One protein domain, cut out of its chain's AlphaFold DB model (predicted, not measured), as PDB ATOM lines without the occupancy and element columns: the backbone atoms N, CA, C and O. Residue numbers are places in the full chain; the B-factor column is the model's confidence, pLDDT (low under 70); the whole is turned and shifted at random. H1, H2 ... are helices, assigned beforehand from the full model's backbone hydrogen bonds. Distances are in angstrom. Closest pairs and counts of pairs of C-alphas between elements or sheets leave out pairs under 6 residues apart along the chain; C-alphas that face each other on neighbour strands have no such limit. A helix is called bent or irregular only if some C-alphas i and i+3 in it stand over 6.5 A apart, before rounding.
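What this domain is: This is residues 57 to 164 of the 164 residues of an uncharacterized protein of hydrothermal vent metagenome (UniProt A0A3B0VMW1). Four helices, H3, H4, H5 and H7, lie side by side in a short bundle, loosely closed between H3 and H4, and successive ones run opposite ways. The long helix H1 crosses H3 on the bundle's outside, with residues 57 to 62 sticking out; short H2 turns off at H1's other end, and short H6 links H5 to H7. The 108 printed residues have seven named helices, H1 to H7 in order, and no named strand: an all-helix domain, its helix packing part aligned, part crossed, that is, some touching pairs at a shallow tilt and others about perpendicular. It is compact, with a radius of gyration of the C-alphas of 13.3 A, and rounded, spanning 38 by 33 by 29 A.

How they stand to each other: Begin with H1, residues 57 to 76, and look at its residues 64 to 71, which touch residues 100 to 105 of H3, residues 94 to 106. The two helices are about perpendicular, at 77 degrees, and their closest C-alphas, of Glu 68 and Val 101, are 5.2 A apart. H2, residues 78 to 84, only just touches H4, residues 111 to 122, with 3 pairs of C-alphas within 8 A, the closest those of Tyr 84 and Lys 119 at 5.5 A. H4 and H5, residues 126 to 133, are a hairpin: they touch at a shallow tilt of 11 degrees, opposite ways, with the closest C-alphas, of His 120 and Phe 129, 5.3 A apart. H6, residues 136 to 142, touches no helix, but is near H4 and near H7, residues 146 to 159. H7 touches H5 at a shallow tilt of 2 degrees, opposite ways, with the closest C-alphas, of Leu 133 and Val 153, 6.7 A apart. It also touches residues 94 to 99 of H3, at 21 degrees and opposite ways, where the C-alphas of Ala 95 and Asn 159 come closest, at 5.6 A. Every O i to N i+4 pair is within hydrogen-bond range in H1, H2, H3, H5 and H7; in H4 it is 5 of 8, and in H6 0 of 3, beside 3 of 4 O i to N i+3 pairs.

Where its parts are: Find C-alpha 57 at (95.636, 136.120, 149.793); from there H1 runs 28.2 A to C-alpha 76. H3 is 18.4 A long, and H4 15.1 A. H4 and H6 are irregular: C-alphas 116 and 119 are 7.1 A apart, and C-alphas 138 and 141 are 7.7 A apart. H7 runs 20.2 A from C-alpha 146 to C-alpha 159 at (88.213, 115.865, 157.445).

The domain as a whole: The C-alphas of Leu 59 and Pro 164, 39.5 A apart, are the two farthest apart. The printed part has no cut and no long link. Residues 163 to 164 have pLDDT under 70, in a printed part with mean 95.2.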
ATOM      1  N   VAL A  57      96.484 137.267 150.163       97.31
ATOM      2  CA  VAL A  57      95.636 136.120 149.793       97.31
ATOM      3  C   VAL A  57      95.984 135.630 148.390       97.31
ATOM      4  O   VAL A  57      96.237 134.441 148.200       97.31
ATOM      5  N   SER A  58      96.090 136.539 147.421       97.75
ATOM      6  CA  SER A  58      96.421 136.196 146.035       97.75
ATOM      7  C   SER A  58      97.794 135.513 145.921       97.75
ATOM      8  O   SER A  58      97.921 134.447 145.307       97.75
ATOM      9  N   LEU A  59      98.825 136.036 146.599       96.25
ATOM     10  CA  LEU A  59     100.148 135.394 146.668       96.25
ATOM     11  C   LEU A  59     100.103 134.021 147.339       96.25
ATOM     12  O   LEU A  59     100.818 133.099 146.916       96.25
ATOM     13  N   PHE A  60      99.301 133.887 148.396       95.56
ATOM     14  CA  PHE A  60      99.118 132.618 149.082       95.56
ATOM     15  C   PHE A  60      98.496 131.585 148.144       95.56
ATOM     16  O   PHE A  60      99.039 130.490 148.031       95.56
ATOM     17  N   GLU A  61      97.434 131.926 147.414       96.56
ATOM     18  CA  GLU A  61      96.785 131.017 146.463       96.56
ATOM     19  C   GLU A  61      97.716 130.586 145.327       96.56
ATOM     20  O   GLU A  61      97.762 129.402 144.975       96.56
ATOM     21  N   MET A  62      98.491 131.522 144.766       95.75
ATOM     22  CA  MET A  62      99.500 131.204 143.748       95.75
ATOM     23  C   MET A  62     100.542 130.227 144.298       95.75
ATOM     24  O   MET A  62     100.805 129.186 143.696       95.75
ATOM     25  N   THR A  63     101.089 130.524 145.480       94.50
ATOM     26  CA  THR A  63     102.092 129.665 146.123       94.50
ATOM     27  C   THR A  63     101.494 128.312 146.517       94.50
ATOM     28  O   THR A  63     102.154 127.287 146.378       94.50
ATOM     29  N   TYR A  64     100.240 128.269 146.965       95.75
ATOM     30  CA  TYR A  64      99.563 127.027 147.328       95.75
ATOM     31  C   TYR A  64      99.435 126.090 146.125       95.75
ATOM     32  O   TYR A  64      99.750 124.907 146.245       95.75
ATOM     33  N   LYS A  65      99.055 126.613 144.949       96.31
ATOM     34  CA  LYS A  65      98.986 125.830 143.700       96.31
ATOM     35  C   LYS A  65     100.345 125.237 143.315       96.31
ATOM     36  O   LYS A  65     100.417 124.081 142.900       96.31
ATOM     37  N   GLU A  66     101.428 125.998 143.477       95.25
ATOM     38  CA  GLU A  66     102.795 125.512 143.230       95.25
ATOM     39  C   GLU A  66     103.187 124.390 144.197       95.25
ATOM     40  O   GLU A  66     103.705 123.347 143.793       95.25
ATOM     41  N   GLU A  67     102.912 124.584 145.483       95.94
ATOM     42  CA  GLU A  67     103.236 123.624 146.534       95.94
ATOM     43  C   GLU A  67     102.385 122.349 146.423       95.94
ATOM     44  O   GLU A  67     102.885 121.249 146.676       95.94
ATOM     45  N   GLU A  68     101.137 122.464 145.964       97.81
ATOM     46  CA  GLU A  68     100.284 121.331 145.605       97.81
ATOM     47  C   GLU A  68     100.859 120.541 144.424       97.81
ATOM     48  O   GLU A  68     100.986 119.313 144.498       97.81
ATOM     49  N   ALA A  69     101.259 121.232 143.352       97.88
ATOM     50  CA  ALA A  69     101.883 120.602 142.193       97.88
ATOM     51  C   ALA A  69     103.185 119.876 142.574       97.88
ATOM     52  O   ALA A  69     103.421 118.749 142.129       97.88
ATOM     53  N   GLU A  70     103.997 120.463 143.454       97.62
ATOM     54  CA  GLU A  70     105.208 119.820 143.961       97.62
ATOM     55  C   GLU A  70     104.910 118.631 144.882       97.62
ATOM     56  O   GLU A  70     105.588 117.604 144.793       97.62
ATOM     57  N   ALA A  71     103.888 118.714 145.739       98.19
ATOM     58  CA  ALA A  71     103.454 117.580 146.552       98.19
ATOM     59  C   ALA A  71     103.019 116.404 145.663       98.19
ATOM     60  O   ALA A  71     103.476 115.275 145.877       98.19
ATOM     61  N   LYS A  72     102.234 116.683 144.613       98.50
ATOM     62  CA  LYS A  72     101.868 115.707 143.580       98.50
ATOM     63  C   LYS A  72     103.110 115.113 142.924       98.50
ATOM     64  O   LYS A  72     103.291 113.898 142.941       98.50
ATOM     65  N   ARG A  73     104.013 115.951 142.405       98.12
ATOM     66  CA  ARG A  73     105.250 115.498 141.750       98.12
ATOM     67  C   ARG A  73     106.073 114.585 142.661       98.12
ATOM     68  O   ARG A  73     106.590 113.567 142.211       98.12
ATOM     69  N   LEU A  74     106.190 114.915 143.947       97.81
ATOM     70  CA  LEU A  74     106.949 114.123 144.917       97.81
ATOM     71  C   LEU A  74     106.308 112.773 145.245       97.81
ATOM     72  O   LEU A  74     107.045 111.822 145.515       97.81
ATOM     73  N   CYS A  75     104.979 112.679 145.244       97.25
ATOM     74  CA  CYS A  75     104.272 111.429 145.516       97.25
ATOM     75  C   CYS A  75     104.107 110.555 144.259       97.25
ATOM     76  O   CYS A  75     103.846 109.360 144.390       97.25
ATOM     77  N   THR A  76     104.288 111.126 143.060       97.44
ATOM     78  CA  THR A  76     104.196 110.426 141.767       97.44
ATOM     79  C   THR A  76     105.526 110.292 141.020       97.44
ATOM     80  O   THR A  76     105.533 109.808 139.893       97.44
ATOM     81  N   LYS A  77     106.665 110.720 141.576       96.62
ATOM     82  CA  LYS A  77     107.962 110.567 140.890       96.62
ATOM     83  C   LYS A  77     108.385 109.099 140.784       96.62
ATOM     84  O   LYS A  77     108.096 108.305 141.678       96.62
ATOM     85  N   ALA A  78     109.112 108.762 139.719       97.69
ATOM     86  CA  ALA A  78     109.411 107.382 139.331       97.69
ATOM     87  C   ALA A  78     110.045 106.531 140.446       97.69
ATOM     88  O   ALA A  78     109.585 105.423 140.701       97.69
ATOM     89  N   ASP A  79     111.039 107.050 141.175       97.50
ATOM     90  CA  ASP A  79     111.689 106.309 142.267       97.50
ATOM     91  C   ASP A  79     110.754 106.066 143.463       97.50
ATOM     92  O   ASP A  79     110.834 105.040 144.139       97.50
ATOM     93  N   VAL A  80     109.830 106.995 143.717       97.81
ATOM     94  CA  VAL A  80     108.802 106.841 144.752       97.81
ATOM     95  C   VAL A  80     107.755 105.824 144.317       97.81
ATOM     96  O   VAL A  80     107.385 104.970 145.121       97.81
ATOM     97  N   GLN A  81     107.331 105.866 143.055       97.81
ATOM     98  CA  GLN A  81     106.390 104.889 142.512       97.81
ATOM     99  C   GLN A  81     106.975 103.476 142.501       97.81
ATOM    100  O   GLN A  81     106.315 102.547 142.953       97.81
ATOM    101  N   ALA A  82     108.229 103.317 142.077       97.81
ATOM    102  CA  ALA A  82     108.918 102.029 142.095       97.81
ATOM    103  C   ALA A  82     109.021 101.445 143.514       97.81
ATOM    104  O   ALA A  82     108.927 100.236 143.699       97.81
ATOM    105  N   LYS A  83     109.193 102.304 144.529       98.19
ATOM    106  CA  LYS A  83     109.377 101.870 145.916       98.19
ATOM    107  C   LYS A  83     108.077 101.592 146.672       98.19
ATOM    108  O   LYS A  83     108.055 100.700 147.515       98.19
ATOM    109  N   TYR A  84     107.036 102.391 146.452       98.00
ATOM    110  CA  TYR A  84     105.818 102.355 147.275       98.00
ATOM    111  C   TYR A  84     104.542 102.048 146.481       98.00
ATOM    112  O   TYR A  84     103.500 101.840 147.094       98.00
ATOM    113  N   GLY A  85     104.614 102.031 145.149       97.75
ATOM    114  CA  GLY A  85     103.476 101.905 144.241       97.75
ATOM    115  C   GLY A  85     102.981 103.246 143.685       97.75
ATOM    116  O   GLY A  85     103.423 104.328 144.082       97.75
ATOM    117  N   SER A  86     102.058 103.178 142.724       97.12
ATOM    118  CA  SER A  86     101.559 104.354 142.004       97.12
ATOM    119  C   SER A  86     100.541 105.148 142.825       97.12
ATOM    120  O   SER A  86      99.494 104.633 143.207       97.12
ATOM    121  N   CYS A  87     100.820 106.429 143.082       97.00
ATOM    122  CA  CYS A  87      99.862 107.332 143.714       97.00
ATOM    123  C   CYS A  87      98.866 107.879 142.679       97.00
ATOM    124  O   CYS A  87      99.237 108.661 141.801       97.00
ATOM    125  N   ASN A  88      97.585 107.531 142.824       97.38
ATOM    126  CA  ASN A  88      96.507 108.133 142.041       97.38
ATOM    127  C   ASN A  88      96.090 109.482 142.649       97.38
ATOM    128  O   ASN A  88      95.134 109.562 143.421       97.38
ATOM    129  N   TRP A  89      96.808 110.554 142.297       97.62
ATOM    130  CA  TRP A  89      96.527 111.896 142.820       97.62
ATOM    131  C   TRP A  89      95.083 112.339 142.577       97.62
ATOM    132  O   TRP A  89      94.489 112.951 143.454       97.62
ATOM    133  N   ALA A  90      94.481 112.035 141.424       96.75
ATOM    134  CA  ALA A  90      93.122 112.485 141.122       96.75
ATOM    135  C   ALA A  90      92.106 111.943 142.146       96.75
ATOM    136  O   ALA A  90      91.318 112.719 142.683       96.75
ATOM    137  N   GLN A  91      92.213 110.656 142.491       96.06
ATOM    138  CA  GLN A  91      91.288 109.943 143.386       96.06
ATOM    139  C   GLN A  91      91.715 109.928 144.866       96.06
ATOM    140  O   GLN A  91      91.019 109.368 145.714       96.06
ATOM    141  N   LEU A  92      92.861 110.527 145.200       96.44
ATOM    142  CA  LEU A  92      93.354 110.583 146.574       96.44
ATOM    143  C   LEU A  92      92.425 111.432 147.459       96.44
ATOM    144  O   LEU A  92      91.970 112.503 147.045       96.44
ATOM    145  N   SER A  93      92.181 110.966 148.688       96.38
ATOM    146  CA  SER A  93      91.386 111.670 149.699       96.38
ATOM    147  C   SER A  93      91.838 113.125 149.862       96.38
ATOM    148  O   SER A  93      93.036 113.406 149.963       96.38
ATOM    149  N   SER A  94      90.876 114.049 149.939       96.25
ATOM    150  CA  SER A  94      91.135 115.478 150.146       96.25
ATOM    151  C   SER A  94      91.927 115.740 151.430       96.25
ATOM    152  O   SER A  94      92.853 116.549 151.417       96.25
ATOM    153  N   ALA A  95      91.643 115.009 152.513       97.38
ATOM    154  CA  ALA A  95      92.373 115.131 153.773       97.38
ATOM    155  C   ALA A  95      93.844 114.704 153.634       97.38
ATOM    156  O   ALA A  95      94.735 115.380 154.150       97.38
ATOM    157  N   ILE A  96      94.117 113.616 152.899       98.31
ATOM    158  CA  ILE A  96      95.495 113.179 152.626       98.31
ATOM    159  C   ILE A  96      96.205 114.223 151.762       98.31
ATOM    160  O   ILE A  96      97.299 114.647 152.131       98.31
ATOM    161  N   LYS A  97      95.580 114.686 150.668       97.75
ATOM    162  CA  LYS A  97      96.142 115.738 149.803       97.75
ATOM    163  C   LYS A  97      96.553 116.962 150.612       97.75
ATOM    164  O   LYS A  97      97.714 117.350 150.554       97.75
ATOM    165  N   GLN A  98      95.646 117.508 151.422       97.75
ATOM    166  CA  GLN A  98      95.919 118.716 152.203       97.75
ATOM    167  C   GLN A  98      97.078 118.533 153.192       97.75
ATOM    168  O   GLN A  98      97.915 119.427 153.314       97.75
ATOM    169  N   ILE A  99      97.205 117.363 153.833       98.31
ATOM    170  CA  ILE A  99      98.386 117.075 154.662       98.31
ATOM    171  C   ILE A  99      99.658 117.001 153.811       98.31
ATOM    172  O   ILE A  99     100.680 117.541 154.227       98.31
ATOM    173  N   LEU A 100      99.639 116.373 152.631       98.44
ATOM    174  CA  LEU A 100     100.826 116.325 151.766       98.44
ATOM    175  C   LEU A 100     101.264 117.723 151.308       98.44
ATOM    176  O   LEU A 100     102.466 117.998 151.309       98.44
ATOM    177  N   VAL A 101     100.314 118.607 150.983       98.25
ATOM    178  CA  VAL A 101     100.607 120.008 150.645       98.25
ATOM    179  C   VAL A 101     101.180 120.754 151.852       98.25
ATOM    180  O   VAL A 101     102.239 121.358 151.721       98.25
ATOM    181  N   ASP A 102     100.585 120.650 153.047       97.38
ATOM    182  CA  ASP A 102     101.138 121.276 154.268       97.38
ATOM    183  C   ASP A 102     102.552 120.765 154.591       97.38
ATOM    184  O   ASP A 102     103.447 121.542 154.941       97.38
ATOM    185  N   LEU A 103     102.789 119.458 154.432       97.75
ATOM    186  CA  LEU A 103     104.117 118.877 154.604       97.75
ATOM    187  C   LEU A 103     105.100 119.449 153.576       97.75
ATOM    188  O   LEU A 103     106.251 119.710 153.927       97.75
ATOM    189  N   LYS A 104     104.686 119.654 152.323       96.62
ATOM    190  CA  LYS A 104     105.543 120.251 151.291       96.62
ATOM    191  C   LYS A 104     105.828 121.729 151.586       96.62
ATOM    192  O   LYS A 104     107.002 122.107 151.572       96.62
ATOM    193  N   PHE A 105     104.814 122.485 152.004       94.25
ATOM    194  CA  PHE A 105     104.908 123.903 152.361       94.25
ATOM    195  C   PHE A 105     105.866 124.144 153.537       94.25
ATOM    196  O   PHE A 105     106.701 125.045 153.499       94.25
ATOM    197  N   ARG A 106     105.807 123.305 154.585       94.00
ATOM    198  CA  ARG A 106     106.725 123.413 155.739       94.00
ATOM    199  C   ARG A 106     108.134 122.877 155.452       94.00
ATOM    200  O   ARG A 106     109.049 123.135 156.229       94.00
ATOM    201  N   GLY A 107     108.306 122.091 154.387       94.38
ATOM    202  CA  GLY A 107     109.549 121.367 154.100       94.38
ATOM    203  C   GLY A 107     109.677 120.007 154.800       94.38
ATOM    204  O   GLY A 107     110.760 119.428 154.837       94.38
ATOM    205  N   ASP A 108     108.579 119.459 155.321       96.62
ATOM    206  CA  ASP A 108     108.530 118.128 155.934       96.62
ATOM    207  C   ASP A 108     108.376 116.988 154.950       96.62
ATOM    208  O   ASP A 108     108.633 115.843 155.326       96.62
ATOM    209  N   TYR A 109     107.933 117.240 153.716       96.81
ATOM    210  CA  TYR A 109     107.679 116.161 152.765       96.81
ATOM    211  C   TYR A 109     108.972 115.636 152.124       96.81
ATOM    212  O   TYR A 109     109.231 115.745 150.924       96.81
ATOM    213  N   THR A 110     109.821 115.052 152.963       95.38
ATOM    214  CA  THR A 110     111.144 114.532 152.628       95.38
ATOM    215  C   THR A 110     111.091 113.036 152.310       95.38
ATOM    216  O   THR A 110     110.066 112.367 152.476       95.38
ATOM    217  N   GLY A 111     112.226 112.472 151.879       96.00
ATOM    218  CA  GLY A 111     112.357 111.021 151.734       96.00
ATOM    219  C   GLY A 111     112.114 110.276 153.050       96.00
ATOM    220  O   GLY A 111     111.571 109.176 153.022       96.00
ATOM    221  N   GLY A 112     112.450 110.890 154.193       95.88
ATOM    222  CA  GLY A 112     112.206 110.325 155.518       95.88
ATOM    223  C   GLY A 112     110.727 110.207 155.848       95.88
ATOM    224  O   GLY A 112     110.274 109.126 156.210       95.88
ATOM    225  N   THR A 113     109.968 111.275 155.617       97.00
ATOM    226  CA  THR A 113     108.514 111.296 155.827       97.00
ATOM    227  C   THR A 113     107.785 110.317 154.910       97.00
ATOM    228  O   THR A 113     106.878 109.599 155.333       97.00
ATOM    229  N   ARG A 114     108.231 110.209 153.652       97.25
ATOM    230  CA  ARG A 114     107.672 109.234 152.704       97.25
ATOM    231  C   ARG A 114     107.861 107.781 153.148       97.25
ATOM    232  O   ARG A 114     107.001 106.971 152.825       97.25
ATOM    233  N   ARG A 115     108.908 107.438 153.913       97.06
ATOM    234  CA  ARG A 115     109.123 106.049 154.370       97.06
ATOM    235  C   ARG A 115     107.955 105.493 155.180       97.06
ATOM    236  O   ARG A 115     107.683 104.304 155.065       97.06
ATOM    237  N   PHE A 116     107.278 106.328 155.968       97.44
ATOM    238  CA  PHE A 116     106.157 105.883 156.795       97.44
ATOM    239  C   PHE A 116     104.786 106.285 156.233       97.44
ATOM    240  O   PHE A 116     103.844 105.521 156.399       97.44
ATOM    241  N   LEU A 117     104.652 107.405 155.507       97.94
ATOM    242  CA  LEU A 117     103.346 107.814 154.956       97.94
ATOM    243  C   LEU A 117     103.029 107.243 153.571       97.94
ATOM    244  O   LEU A 117     101.862 107.002 153.271       97.94
ATOM    245  N   GLN A 118     104.025 107.051 152.699       98.38
ATOM    246  CA  GLN A 118     103.760 106.929 151.260       98.38
ATOM    247  C   GLN A 118     102.949 105.683 150.892       98.38
ATOM    248  O   GLN A 118     102.103 105.757 150.006       98.38
ATOM    249  N   LYS A 119     103.145 104.564 151.595       98.25
ATOM    250  CA  LYS A 119     102.345 103.348 151.379       98.25
ATOM    251  C   LYS A 119     100.844 103.586 151.615       98.25
ATOM    252  O   LYS A 119     100.020 103.096 150.854       98.25
ATOM    253  N   HIS A 120     100.496 104.405 152.611       98.25
ATOM    254  CA  HIS A 120      99.107 104.756 152.919       98.25
ATOM    255  C   HIS A 120      98.547 105.781 151.929       98.25
ATOM    256  O   HIS A 120      97.367 105.736 151.603       98.25
ATOM    257  N   VAL A 121      99.399 106.664 151.396       98.12
ATOM    258  CA  VAL A 121      99.034 107.561 150.289       98.12
ATOM    259  C   VAL A 121      98.670 106.753 149.041       98.12
ATOM    260  O   VAL A 121      97.638 107.004 148.432       98.12
ATOM    261  N   VAL A 122      99.492 105.768 148.670       98.19
ATOM    262  CA  VAL A 122      99.247 104.905 147.502       98.19
ATOM    263  C   VAL A 122      97.968 104.087 147.671       98.19
ATOM    264  O   VAL A 122      97.159 104.028 146.751       98.19
ATOM    265  N   ALA A 123      97.748 103.523 148.860       97.81
ATOM    266  CA  ALA A 123      96.548 102.751 149.173       97.81
ATOM    267  C   ALA A 123      95.288 103.610 149.418       97.81
ATOM    268  O   ALA A 123      94.213 103.051 149.621       97.81
ATOM    269  N   ASN A 124      95.407 104.947 149.439       97.12
ATOM    270  CA  ASN A 124      94.359 105.867 149.901       97.12
ATOM    271  C   ASN A 124      93.783 105.469 151.283       97.12
ATOM    272  O   ASN A 124      92.590 105.607 151.554       97.12
ATOM    273  N   ASP A 125      94.644 104.941 152.157       97.06
ATOM    274  CA  ASP A 125      94.296 104.365 153.455       97.06
ATOM    275  C   ASP A 125      94.312 105.443 154.544       97.06
ATOM    276  O   ASP A 125      95.345 105.743 155.149       97.06
ATOM    277  N   ALA A 126      93.145 106.030 154.808       96.56
ATOM    278  CA  ALA A 126      92.993 107.071 155.820       96.56
ATOM    279  C   ALA A 126      93.330 106.586 157.243       96.56
ATOM    280  O   ALA A 126      93.894 107.352 158.027       96.56
ATOM    281  N   LYS A 127      93.018 105.326 157.584       96.69
ATOM    282  CA  LYS A 127      93.255 104.766 158.925       96.69
ATOM    283  C   LYS A 127      94.749 104.630 159.193       96.69
ATOM    284  O   LYS A 127      95.248 105.171 160.183       96.69
ATOM    285  N   GLY A 128      95.470 103.958 158.299       97.88
ATOM    286  CA  GLY A 128      96.914 103.795 158.428       97.88
ATOM    287  C   GLY A 128      97.667 105.115 158.279       97.88
ATOM    288  O   GLY A 128      98.612 105.370 159.029       97.88
ATOM    289  N   PHE A 129      97.193 106.018 157.413       98.25
ATOM    290  CA  PHE A 129      97.757 107.365 157.315       98.25
ATOM    291  C   PHE A 129      97.634 108.128 158.639       98.25
ATOM    292  O   PHE A 129      98.629 108.667 159.120       98.25
ATOM    293  N   LEU A 130      96.448 108.144 159.265       98.00
ATOM    294  CA  LEU A 130      96.244 108.796 160.563       98.00
ATOM    295  C   LEU A 130      97.099 108.158 161.659       98.00
ATOM    296  O   LEU A 130      97.662 108.874 162.488       98.00
ATOM    297  N   PHE A 131      97.204 106.828 161.666       97.88
ATOM    298  CA  PHE A 131      98.036 106.116 162.628       97.88
ATOM    299  C   PHE A 131      99.487 106.603 162.567       97.88
ATOM    300  O   PHE A 131     100.032 107.011 163.589       97.88
ATOM    301  N   GLU A 132     100.089 106.648 161.377       98.19
ATOM    302  CA  GLU A 132     101.461 107.135 161.196       98.19
ATOM    303  C   GLU A 132     101.599 108.649 161.419       98.19
ATOM    304  O   GLU A 132     102.592 109.101 161.999       98.19
ATOM    305  N   LEU A 133     100.597 109.438 161.014       97.69
ATOM    306  CA  LEU A 133     100.546 110.884 161.242       97.69
ATOM    307  C   LEU A 133     100.567 111.217 162.739       97.69
ATOM    308  O   LEU A 133     101.251 112.152 163.154       97.69
ATOM    309  N   ASN A 134      99.868 110.427 163.555       97.56
ATOM    310  CA  ASN A 134      99.738 110.622 165.000       97.56
ATOM    311  C   ASN A 134     100.918 110.055 165.819       97.56
ATOM    312  O   ASN A 134     100.968 110.222 167.039       97.56
ATOM    313  N   LYS A 135     101.907 109.404 165.197       97.25
ATOM    314  CA  LYS A 135     103.099 108.926 165.916       97.25
ATOM    315  C   LYS A 135     104.102 110.049 166.110       97.25
ATOM    316  O   LYS A 135     104.783 110.457 165.173       97.25
ATOM    317  N   ARG A 136     104.267 110.526 167.346       94.62
ATOM    318  CA  ARG A 136     105.184 111.642 167.627       94.62
ATOM    319  C   ARG A 136     106.643 111.353 167.246       94.62
ATOM    320  O   ARG A 136     107.341 112.260 166.795       94.62
ATOM    321  N   SER A 137     107.090 110.107 167.384       94.88
ATOM    322  CA  SER A 137     108.448 109.675 167.026       94.88
ATOM    323  C   SER A 137     108.796 109.922 165.553       94.88
ATOM    324  O   SER A 137     109.936 110.272 165.257       94.88
ATOM    325  N   ASN A 138     107.813 109.858 164.646       95.12
ATOM    326  CA  ASN A 138     107.997 110.119 163.213       95.12
ATOM    327  C   ASN A 138     108.413 111.573 162.903       95.12
ATOM    328  O   ASN A 138     108.923 111.856 161.820       95.12
ATOM    329  N   TRP A 139     108.223 112.498 163.850       94.62
ATOM    330  CA  TRP A 139     108.407 113.941 163.655       94.62
ATOM    331  C   TRP A 139     109.582 114.534 164.436       94.62
ATOM    332  O   TRP A 139     109.880 115.722 164.287       94.62
ATOM    333  N   ALA A 140     110.245 113.732 165.277       88.06
ATOM    334  CA  ALA A 140     111.261 114.209 166.213       88.06
ATOM    335  C   ALA A 140     112.456 114.868 165.499       88.06
ATOM    336  O   ALA A 140     112.870 115.967 165.868       88.06
ATOM    337  N   SER A 141     112.959 114.253 164.424       89.12
ATOM    338  CA  SER A 141     114.114 114.758 163.667       89.12
ATOM    339  C   SER A 141     113.812 115.996 162.815       89.12
ATOM    340  O   SER A 141     114.723 116.753 162.493       89.12
ATOM    341  N   LEU A 142     112.540 116.240 162.482       89.56
ATOM    342  CA  LEU A 142     112.097 117.375 161.663       89.56
ATOM    343  C   LEU A 142     111.799 118.633 162.492       89.56
ATOM    344  O   LEU A 142     111.394 119.656 161.937       89.56
ATOM    345  N   ARG A 143     111.973 118.572 163.824       91.12
ATOM    346  CA  ARG A 143     111.692 119.680 164.755       91.12
ATOM    347  C   ARG A 143     110.287 120.267 164.553       91.12
ATOM    348  O   ARG A 143     110.106 121.483 164.558       91.12
ATOM    349  N   VAL A 144     109.286 119.410 164.321       92.88
ATOM    350  CA  VAL A 144     107.889 119.851 164.187       92.88
ATOM    351  C   VAL A 144     107.407 120.380 165.548       92.88
ATOM    352  O   VAL A 144     107.417 119.621 166.526       92.88
ATOM    353  N   PRO A 145     106.957 121.646 165.645       94.25
ATOM    354  CA  PRO A 145     106.409 122.185 166.887       94.25
ATOM    355  C   PRO A 145     105.202 121.380 167.379       94.25
ATOM    356  O   PRO A 145     104.433 120.839 166.583       94.25
ATOM    357  N   ASN A 146     105.008 121.309 168.700       94.81
ATOM    358  CA  ASN A 146     103.930 120.502 169.275       94.81
ATOM    359  C   ASN A 146     102.533 120.946 168.823       94.81
ATOM    360  O   ASN A 146     101.695 120.102 168.518       94.81
ATOM    361  N   ASP A 147     102.307 122.256 168.738       95.94
ATOM    362  CA  ASP A 147     101.062 122.822 168.218       95.94
ATOM    363  C   ASP A 147     100.807 122.390 166.763       95.94
ATOM    364  O   ASP A 147      99.763 121.811 166.470       95.94
ATOM    365  N   ARG A 148     101.800 122.533 165.872       95.19
ATOM    366  CA  ARG A 148     101.696 122.092 164.466       95.19
ATOM    367  C   ARG A 148     101.348 120.607 164.359       95.19
ATOM    368  O   ARG A 148     100.477 120.242 163.574       95.19
ATOM    369  N   PHE A 149     102.012 119.756 165.142       97.12
ATOM    370  CA  PHE A 149     101.710 118.324 165.188       97.12
ATOM    371  C   PHE A 149     100.243 118.073 165.573       97.12
ATOM    372  O   PHE A 149      99.533 117.373 164.851       97.12
ATOM    373  N   LYS A 150      99.768 118.696 166.660       97.25
ATOM    374  CA  LYS A 150      98.376 118.569 167.118       97.25
ATOM    375  C   LYS A 150      97.386 119.052 166.059       97.25
ATOM    376  O   LYS A 150      96.430 118.342 165.768       97.25
ATOM    377  N   ARG A 151      97.640 120.207 165.434       97.38
ATOM    378  CA  ARG A 151      96.775 120.771 164.385       97.38
ATOM    379  C   ARG A 151      96.645 119.850 163.177       97.38
ATOM    380  O   ARG A 151      95.531 119.661 162.708       97.38
ATOM    381  N   ARG A 152      97.733 119.220 162.719       96.50
ATOM    382  CA  ARG A 152      97.683 118.232 161.622       96.50
ATOM    383  C   ARG A 152      96.800 117.040 161.963       96.50
ATOM    384  O   ARG A 152      95.968 116.642 161.154       96.50
ATOM    385  N   VAL A 153      96.976 116.482 163.161       97.38
ATOM    386  CA  VAL A 153      96.186 115.332 163.620       97.38
ATOM    387  C   VAL A 153      94.710 115.711 163.757       97.38
ATOM    388  O   VAL A 153      93.854 114.986 163.254       97.38
ATOM    389  N   SER A 154      94.405 116.849 164.387       97.25
ATOM    390  CA  SER A 154      93.028 117.334 164.547       97.25
ATOM    391  C   SER A 154      92.364 117.627 163.203       97.25
ATOM    392  O   SER A 154      91.252 117.165 162.969       97.25
ATOM    393  N   PHE A 155      93.065 118.320 162.299       97.00
ATOM    394  CA  PHE A 155      92.591 118.570 160.940       97.00
ATOM    395  C   PHE A 155      92.258 117.256 160.227       97.00
ATOM    396  O   PHE A 155      91.163 117.110 159.689       97.00
ATOM    397  N   PHE A 156      93.170 116.279 160.253       97.38
ATOM    398  CA  PHE A 156      92.954 115.021 159.547       97.38
ATOM    399  C   PHE A 156      91.772 114.240 160.124       97.38
ATOM    400  O   PHE A 156      90.949 113.745 159.365       97.38
ATOM    401  N   ARG A 157      91.637 114.174 161.454       95.88
ATOM    402  CA  ARG A 157      90.490 113.522 162.110       95.88
ATOM    403  C   ARG A 157      89.153 114.154 161.731       95.88
ATOM    404  O   ARG A 157      88.189 113.425 161.559       95.88
ATOM    405  N   ALA A 158      89.104 115.478 161.609       95.06
ATOM    406  CA  ALA A 158      87.878 116.193 161.270       95.06
ATOM    407  C   ALA A 158      87.476 116.045 159.792       95.06
ATOM    408  O   ALA A 158      86.298 116.160 159.473       95.06
ATOM    409  N   ASN A 159      88.436 115.800 158.894       94.12
ATOM    410  CA  ASN A 159      88.213 115.865 157.445       94.12
ATOM    411  C   ASN A 159      88.372 114.519 156.719       94.12
ATOM    412  O   ASN A 159      87.988 114.398 155.555       94.12
ATOM    413  N   ALA A 160      88.959 113.504 157.355       89.88
ATOM    414  CA  ALA A 160      89.113 112.187 156.753       89.88
ATOM    415  C   ALA A 160      87.849 111.344 156.954       89.88
ATOM    416  O   ALA A 160      87.408 111.112 158.077       89.88
ATOM    417  N   LEU A 161      87.315 110.802 155.858       78.19
ATOM    418  CA  LEU A 161      86.302 109.751 155.918       78.19
ATOM    419  C   LEU A 161      86.960 108.448 156.385       78.19
ATOM    420  O   LEU A 161      87.529 107.696 155.592       78.19
ATOM    421  N   ILE A 162      86.897 108.186 157.686       70.31
ATOM    422  CA  ILE A 162      87.353 106.929 158.277       70.31
ATOM    423  C   ILE A 162      86.176 105.956 158.218       70.31
ATOM    424  O   ILE A 162      85.322 105.955 159.101       70.31
ATOM    425  N   LYS A 163      86.090 105.154 157.150       52.88
ATOM    426  CA  LYS A 163      85.092 104.074 157.093       52.88
ATOM    427  C   LYS A 163      85.385 103.061 158.212       52.88
ATOM    428  O   LYS A 163      86.571 102.776 158.408       52.88
ATOM    429  N   PRO A 164      84.366 102.575 158.948       48.31
ATOM    430  CA  PRO A 164      84.528 101.653 160.076       48.31
ATOM    431  C   PRO A 164      85.293 100.380 159.716       48.31
ATOM    432  O   PRO A 164      85.416 100.043 158.520       48.31
TER     433      PRO A 164